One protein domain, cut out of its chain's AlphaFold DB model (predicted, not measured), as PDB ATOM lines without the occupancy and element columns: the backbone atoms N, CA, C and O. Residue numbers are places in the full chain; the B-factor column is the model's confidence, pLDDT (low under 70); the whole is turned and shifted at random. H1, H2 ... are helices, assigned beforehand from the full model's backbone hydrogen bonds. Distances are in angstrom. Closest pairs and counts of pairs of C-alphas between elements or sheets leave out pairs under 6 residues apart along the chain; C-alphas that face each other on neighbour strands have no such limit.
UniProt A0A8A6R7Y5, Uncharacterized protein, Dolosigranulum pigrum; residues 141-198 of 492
ATOM      1  N   LEU A 141     -13.843  37.098 -18.588       76.44
ATOM      2  CA  LEU A 141     -14.574  35.874 -18.274       76.44
ATOM      3  C   LEU A 141     -14.028  35.194 -17.010       76.44
ATOM      4  O   LEU A 141     -14.809  34.808 -16.141       76.44
ATOM      5  N   ASP A 142     -12.707  35.108 -16.869       70.06
ATOM      6  CA  ASP A 142     -12.051  34.572 -15.670       70.06
ATOM      7  C   ASP A 142     -12.388  35.417 -14.428       70.06
ATOM      8  O   ASP A 142     -12.782  34.895 -13.383       70.06
ATOM      9  N   GLY A 143     -12.396  36.746 -14.577       62.28
ATOM     10  CA  GLY A 143     -12.839  37.671 -13.534       62.28
ATOM     11  C   GLY A 143     -14.304  37.492 -13.114       62.28
ATOM     12  O   GLY A 143     -14.628  37.730 -11.951       62.28
ATOM     13  N   TYR A 144     -15.193  37.055 -14.011       61.12
ATOM     14  CA  TYR A 144     -16.590  36.743 -13.682       61.12
ATOM     15  C   TYR A 144     -16.707  35.445 -12.869       61.12
ATOM     16  O   TYR A 144     -17.414  35.426 -11.864       61.12
ATOM     17  N   TYR A 145     -15.955  34.400 -13.231       56.84
ATOM     18  CA  TYR A 145     -15.907  33.143 -12.471       56.84
ATOM     19  C   TYR A 145     -15.196  33.273 -11.115       56.84
ATOM     20  O   TYR A 145     -15.493  32.512 -10.193       56.84
ATOM     21  N   ALA A 146     -14.286  34.241 -10.970       55.47
ATOM     22  CA  ALA A 146     -13.588  34.525  -9.717       55.47
ATOM     23  C   ALA A 146     -14.341  35.498  -8.783       55.47
ATOM     24  O   ALA A 146     -14.174  35.419  -7.567       55.47
ATOM     25  N   LYS A 147     -15.162  36.423  -9.313       52.59
ATOM     26  CA  LYS A 147     -15.894  37.434  -8.513       52.59
ATOM     27  C   LYS A 147     -17.160  36.917  -7.845       52.59
ATOM     28  O   LYS A 147     -17.588  37.491  -6.844       52.59
ATOM     29  N   THR A 148     -17.774  35.859  -8.361       50.66
ATOM     30  CA  THR A 148     -18.716  35.096  -7.551       50.66
ATOM     31  C   THR A 148     -17.894  34.341  -6.523       50.66
ATOM     32  O   THR A 148     -17.210  33.382  -6.872       50.66
ATOM     33  N   GLU A 149     -17.941  34.770  -5.257       53.28
ATOM     34  CA  GLU A 149     -17.548  33.912  -4.140       53.28
ATOM     35  C   GLU A 149     -18.396  32.645  -4.208       53.28
ATOM     36  O   GLU A 149     -19.495  32.562  -3.660       53.28
ATOM     37  N   HIS A 150     -17.907  31.672  -4.959       55.88
ATOM     38  CA  HIS A 150     -18.449  30.343  -5.016       55.88
ATOM     39  C   HIS A 150     -18.219  29.747  -3.639       55.88
ATOM     40  O   HIS A 150     -17.118  29.300  -3.305       55.88
ATOM     41  N   VAL A 151     -19.246  29.823  -2.800       58.72
ATOM     42  CA  VAL A 151     -19.148  29.280  -1.457       58.72
ATOM     43  C   VAL A 151     -19.165  27.766  -1.616       58.72
ATOM     44  O   VAL A 151     -20.130  27.189  -2.112       58.72
ATOM     45  N   HIS A 152     -18.069  27.126  -1.218       61.16
ATOM     46  CA  HIS A 152     -17.946  25.666  -1.203       61.16
ATOM     47  C   HIS A 152     -18.754  25.045  -0.049       61.16
ATOM     48  O   HIS A 152     -18.752  23.833   0.147       61.16
ATOM     49  N   THR A 153     -19.399  25.880   0.772       62.59
ATOM     50  CA  THR A 153     -20.082  25.499   2.005       62.59
ATOM     51  C   THR A 153     -21.359  26.312   2.185       62.59
ATOM     52  O   THR A 153     -21.308  27.535   2.252       62.59
ATOM     53  N   ILE A 154     -22.503  25.643   2.299       73.25
ATOM     54  CA  ILE A 154     -23.769  26.277   2.677       73.25
ATOM     55  C   ILE A 154     -23.730  26.563   4.186       73.25
ATOM     56  O   ILE A 154     -23.569  25.647   4.996       73.25
ATOM     57  N   ASN A 155     -23.859  27.840   4.554       70.56
ATOM     58  CA  ASN A 155     -23.877  28.330   5.934       70.56
ATOM     59  C   ASN A 155     -24.822  29.544   6.072       70.56
ATOM     60  O   ASN A 155     -25.491  29.937   5.118       70.56
ATOM     61  N   SER A 156     -24.869  30.183   7.244       62.09
ATOM     62  CA  SER A 156     -25.763  31.324   7.527       62.09
ATOM     63  C   SER A 156     -25.546  32.576   6.656       62.09
ATOM     64  O   SER A 156     -26.322  33.525   6.754       62.09
ATOM     65  N   THR A 157     -24.522  32.599   5.798       61.16
ATOM     66  CA  THR A 157     -24.152  33.743   4.949       61.16
ATOM     67  C   THR A 157     -24.348  33.494   3.443       61.16
ATOM     68  O   THR A 157     -24.022  34.364   2.632       61.16
ATOM     69  N   THR A 158     -24.897  32.340   3.033       67.81
ATOM     70  CA  THR A 158     -24.994  31.926   1.613       67.81
ATOM     71  C   THR A 158     -26.263  32.360   0.872       67.81
ATOM     72  O   THR A 158     -26.539  31.855  -0.216       67.81
ATOM     73  N   ASN A 159     -27.042  33.297   1.414       68.00
ATOM     74  CA  ASN A 159     -28.283  33.750   0.774       68.00
ATOM     75  C   ASN A 159     -28.009  34.349  -0.619       68.00
ATOM     76  O   ASN A 159     -27.195  35.259  -0.764       68.00
ATOM     77  N   ASN A 160     -28.705  33.831  -1.638       69.81
ATOM     78  CA  ASN A 160     -28.621  34.238  -3.049       69.81
ATOM     79  C   ASN A 160     -27.217  34.156  -3.693       69.81
ATOM     80  O   ASN A 160     -26.987  34.780  -4.731       69.81
ATOM     81  N   LYS A 161     -26.286  33.375  -3.127       70.94
ATOM     82  CA  LYS A 161     -24.968  33.131  -3.735       70.94
ATOM     83  C   LYS A 161     -24.975  31.848  -4.585       70.94
ATOM     84  O   LYS A 161     -25.555  30.849  -4.161       70.94
ATOM     85  N   PRO A 162     -24.309  31.825  -5.755       71.44
ATOM     86  CA  PRO A 162     -24.082  30.590  -6.501       71.44
ATOM     87  C   PRO A 162     -23.256  29.589  -5.680       71.44
ATOM     88  O   PRO A 162     -22.170  29.917  -5.201       71.44
ATOM     89  N   ILE A 163     -23.749  28.358  -5.542       76.31
ATOM     90  CA  ILE A 163     -23.057  27.272  -4.833       76.31
ATOM     91  C   ILE A 163     -22.163  26.529  -5.827       76.31
ATOM     92  O   ILE A 163     -22.603  26.198  -6.930       76.31
ATOM     93  N   LYS A 164     -20.915  26.250  -5.442       72.31
ATOM     94  CA  LYS A 164     -20.001  25.399  -6.215       72.31
ATOM     95  C   LYS A 164     -19.688  24.144  -5.423       72.31
ATOM     96  O   LYS A 164     -19.501  24.198  -4.210       72.31
ATOM     97  N   THR A 165     -19.622  23.024  -6.122       75.25
ATOM     98  CA  THR A 165     -19.157  21.770  -5.546       75.25
ATOM     99  C   THR A 165     -17.650  21.809  -5.285       75.25
ATOM    100  O   THR A 165     -16.912  22.516  -5.972       75.25
ATOM    101  N   ASP A 166     -17.171  21.015  -4.333       76.50
ATOM    102  CA  ASP A 166     -15.745  20.754  -4.155       76.50
ATOM    103  C   ASP A 166     -15.127  20.040  -5.381       76.50
ATOM    104  O   ASP A 166     -15.811  19.683  -6.348       76.50
ATOM    105  N   ASN A 167     -13.816  19.779  -5.333       78.62
ATOM    106  CA  ASN A 167     -13.077  19.081  -6.400       78.62
ATOM    107  C   ASN A 167     -13.531  17.623  -6.633       78.62
ATOM    108  O   ASN A 167     -13.002  16.951  -7.517       78.62
ATOM    109  N   ARG A 168     -14.471  17.113  -5.830       81.81
ATOM    110  CA  ARG A 168     -15.076  15.781  -5.936       81.81
ATOM    111  C   ARG A 168     -16.558  15.843  -6.322       81.81
ATOM    112  O   ARG A 168     -17.185  14.794  -6.415       81.81
ATOM    113  N   GLY A 169     -17.115  17.033  -6.555       80.25
ATOM    114  CA  GLY A 169     -18.524  17.205  -6.905       80.25
ATOM    115  C   GLY A 169     -19.483  17.277  -5.708       80.25
ATOM    116  O   GLY A 169     -20.692  17.242  -5.919       80.25
ATOM    117  N   ASN A 170     -18.993  17.407  -4.469       82.88
ATOM    118  CA  ASN A 170     -19.840  17.468  -3.270       82.88
ATOM    119  C   ASN A 170     -20.138  18.903  -2.828       82.88
ATOM    120  O   ASN A 170     -19.337  19.811  -3.036       82.88
ATOM    121  N   ILE A 171     -21.266  19.095  -2.143       85.06
ATOM    122  CA  ILE A 171     -21.625  20.350  -1.469       85.06
ATOM    123  C   ILE A 171     -21.436  20.148   0.036       85.06
ATOM    124  O   ILE A 171     -22.025  19.230   0.607       85.06
ATOM    125  N   ASN A 172     -20.639  20.999   0.689       83.25
ATOM    126  CA  ASN A 172     -20.495  20.969   2.146       83.25
ATOM    127  C   ASN A 172     -21.630  21.769   2.815       83.25
ATOM    128  O   ASN A 172     -21.985  22.850   2.346       83.25
ATOM    129  N   ILE A 173     -22.208  21.257   3.904       85.50
ATOM    130  CA  ILE A 173     -23.299  21.909   4.650       85.50
ATOM    131  C   ILE A 173     -22.891  21.951   6.122       85.50
ATOM    132  O   ILE A 173     -22.796  20.901   6.761       85.50
ATOM    133  N   GLU A 174     -22.667  23.148   6.664       78.19
ATOM    134  CA  GLU A 174     -22.182  23.335   8.044       78.19
ATOM    135  C   GLU A 174     -23.251  23.871   9.004       78.19
ATOM    136  O   GLU A 174     -23.089  23.802  10.220       78.19
ATOM    137  N   SER A 175     -24.373  24.377   8.489       72.81
ATOM    138  CA  SER A 175     -25.476  24.848   9.326       72.81
ATOM    139  C   SER A 175     -26.329  23.691   9.850       72.81
ATOM    140  O   SER A 175     -26.800  22.860   9.072       72.81
ATOM    141  N   THR A 176     -26.614  23.686  11.153       80.06
ATOM    142  CA  THR A 176     -27.697  22.873  11.721       80.06
ATOM    143  C   THR A 176     -29.033  23.314  11.106       80.06
ATOM    144  O   THR A 176     -29.292  24.520  11.042       80.06
ATOM    145  N   PRO A 177     -29.890  22.392  10.631       85.69
ATOM    146  CA  PRO A 177     -31.206  22.765  10.121       85.69
ATOM    147  C   PRO A 177     -32.059  23.394  11.227       85.69
ATOM    148  O   PRO A 177     -32.091  22.904  12.353       85.69
ATOM    149  N   SER A 178     -32.769  24.469  10.893       84.00
ATOM    150  CA  SER A 178     -33.681  25.180  11.801       84.00
ATOM    151  C   SER A 178     -35.106  25.288  11.246       84.00
ATOM    152  O   SER A 178     -35.963  25.903  11.870       84.00
ATOM    153  N   SER A 179     -35.353  24.734  10.059       82.31
ATOM    154  CA  SER A 179     -36.657  24.635   9.407       82.31
ATOM    155  C   SER A 179     -36.705  23.331   8.618       82.31
ATOM    156  O   SER A 179     -35.674  22.874   8.123       82.31
ATOM    157  N   ASP A 180     -37.900  22.763   8.468       81.69
ATOM    158  CA  ASP A 180     -38.131  21.471   7.810       81.69
ATOM    159  C   ASP A 180     -37.628  21.423   6.360       81.69
ATOM    160  O   ASP A 180     -37.252  20.366   5.865       81.69
ATOM    161  N   ASN A 181     -37.571  22.576   5.684       81.88
ATOM    162  CA  ASN A 181     -37.114  22.677   4.297       81.88
ATOM    163  C   ASN A 181     -35.598  22.923   4.161       81.88
ATOM    164  O   ASN A 181     -35.115  23.172   3.056       81.88
ATOM    165  N   HIS A 182     -34.835  22.909   5.259       85.44
ATOM    166  CA  HIS A 182     -33.381  23.068   5.201       85.44
ATOM    167  C   HIS A 182     -32.701  21.781   4.724       85.44
ATOM    168  O   HIS A 182     -33.010  20.682   5.177       85.44
ATOM    169  N   VAL A 183     -31.700  21.932   3.857       83.25
ATOM    170  CA  VAL A 183     -30.779  20.842   3.519       83.25
ATOM    171  C   VAL A 183     -29.907  20.488   4.730       83.25
ATOM    172  O   VAL A 183     -29.498  21.370   5.486       83.25
ATOM    173  N   THR A 184     -29.600  19.204   4.919       85.25
ATOM    174  CA  THR A 184     -28.851  18.700   6.085       85.25
ATOM    175  C   THR A 184     -27.666  17.842   5.672       85.25
ATOM    176  O   THR A 184     -27.749  17.115   4.683       85.25
ATOM    177  N   ASN A 185     -26.591  17.846   6.464       86.94
ATOM    178  CA  ASN A 185     -25.494  16.896   6.279       86.94
ATOM    179  C   ASN A 185     -25.800  15.527   6.925       86.94
ATOM    180  O   ASN A 185     -26.644  15.399   7.814       86.94
ATOM    181  N   LYS A 186     -25.083  14.490   6.477       87.00
ATOM    182  CA  LYS A 186     -25.257  13.118   6.973       87.00
ATOM    183  C   LYS A 186     -24.959  12.994   8.470       87.00
ATOM    184  O   LYS A 186     -25.676  12.289   9.164       87.00
ATOM    185  N   GLN A 187     -23.946  13.700   8.975       87.12
ATOM    186  CA  GLN A 187     -23.578  13.665  10.394       87.12
ATOM    187  C   GLN A 187     -24.740  14.105  11.296       87.12
ATOM    188  O   GLN A 187     -24.971  13.497  12.340       87.12
ATOM    189  N   TYR A 188     -25.493  15.127  10.887       87.25
ATOM    190  CA  TYR A 188     -26.691  15.565  11.590       87.25
ATOM    191  C   TYR A 188     -27.760  14.467  11.599       87.25
ATOM    192  O   TYR A 188     -28.259  14.119  12.666       87.25
ATOM    193  N   VAL A 189     -28.065  13.881  10.435       87.12
ATOM    194  CA  VAL A 189     -29.053  12.792  10.307       87.12
ATOM    195  C   VAL A 189     -28.657  11.582  11.157       87.12
ATOM    196  O   VAL A 189     -29.475  11.084  11.928       87.12
ATOM    197  N   ASP A 190     -27.394  11.159  11.090       85.06
ATOM    198  CA  ASP A 190     -26.853  10.062  11.894       85.06
ATOM    199  C   ASP A 190     -26.971  10.358  13.398       85.06
ATOM    200  O   ASP A 190     -27.335   9.479  14.178       85.06
ATOM    201  N   GLY A 191     -26.709  11.600  13.819       84.50
ATOM    202  CA  GLY A 191     -26.866  12.038  15.207       84.50
ATOM    203  C   GLY A 191     -28.317  11.993  15.694       84.50
ATOM    204  O   GLY A 191     -28.581  11.500  16.794       84.50
ATOM    205  N   GLN A 192     -29.269  12.452  14.873       85.94
ATOM    206  CA  GLN A 192     -30.701  12.375  15.195       85.94
ATOM    207  C   GLN A 192     -31.172  10.917  15.294       85.94
ATOM    208  O   GLN A 192     -31.811  10.540  16.276       85.94
ATOM    209  N   ILE A 193     -30.789  10.071  14.331       80.31
ATOM    210  CA  ILE A 193     -31.114   8.637  14.323       80.31
ATOM    211  C   ILE A 193     -30.527   7.936  15.555       80.31
ATOM    212  O   ILE A 193     -31.238   7.203  16.242       80.31
ATOM    213  N   ASN A 194     -29.262   8.198  15.889       74.81
ATOM    214  CA  ASN A 194     -28.618   7.617  17.067       74.81
ATOM    215  C   ASN A 194     -29.284   8.055  18.375       74.81
ATOM    216  O   ASN A 194     -29.406   7.245  19.290       74.81
ATOM    217  N   THR A 195     -29.758   9.299  18.462       72.81
ATOM    218  CA  THR A 195     -30.492   9.789  19.641       72.81
ATOM    219  C   THR A 195     -31.820   9.045  19.813       72.81
ATOM    220  O   THR A 195     -32.138   8.597  20.914       72.81
ATOM    221  N   VAL A 196     -32.563   8.831  18.722       68.06
ATOM    222  CA  VAL A 196     -33.796   8.023  18.731       68.06
ATOM    223  C   VAL A 196     -33.509   6.565  19.119       68.06
ATOM    224  O   VAL A 196     -34.252   5.979  19.904       68.06
ATOM    225  N   LEU A 197     -32.408   5.988  18.628       58.78
ATOM    226  CA  LEU A 197     -31.995   4.611  18.932       58.78
ATOM    227  C   LEU A 197     -31.525   4.418  20.383       58.78
ATOM    228  O   LEU A 197     -31.766   3.360  20.958       58.78
ATOM    229  N   GLN A 198     -30.866   5.414  20.983       59.25
ATOM    230  CA  GLN A 198     -30.381   5.347  22.370       59.25
ATOM    231  C   GLN A 198     -31.490   5.587  23.406       59.25
ATOM    232  O   GLN A 198     -31.418   5.051  24.510       59.25
TER     233      GLN A 198
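Overview. This is residues 141 to 198 of the 492 residues of an uncharacterized protein of Dolosigranulum pigrum (UniProt A0A8A6R7Y5). Little regular structure is present: a looped body with no named element, residues 148 to 185, lies between two helices, H1 at one end and H2 at the other. H1 and residues 189 to 198 of H2 stick out and make the length. The printed part has 58 residues, with two named helices in the order H1, H2 and no named strand; the class is all helix, with only 20 residues in named elements. It is loose, with a radius of gyration of the C-alphas of 14.7 A and spans of 53 by 24 by 13 A.

Arrangement. H1, residues 141 to 147, stands free. A long link of 38 residues follows, in which residues 153 to 154 form a short parallel pairing with residues 172 to 173. H2, residues 186 to 198, is apart from H1, and its residues 189 to 198 stand free. In H1 and H2 every O i to N i+4 pair is within hydrogen-bond range.

Along the chain. H1 begins at C-alpha 141, (-14.574, 35.874, -18.274), and is 10.0 A long from first to last C-alpha. H2 measures 18.0 A and ends at C-alpha 198, (-30.381, 5.347, 22.370).

Size, cuts and confidence. The C-alphas farthest apart, of Leu 141 and Gln 198, are 53.2 A apart. The printed part has no cut. pLDDT is under 70 at residues 143 to 153, 156 to 160 and 196 to 198.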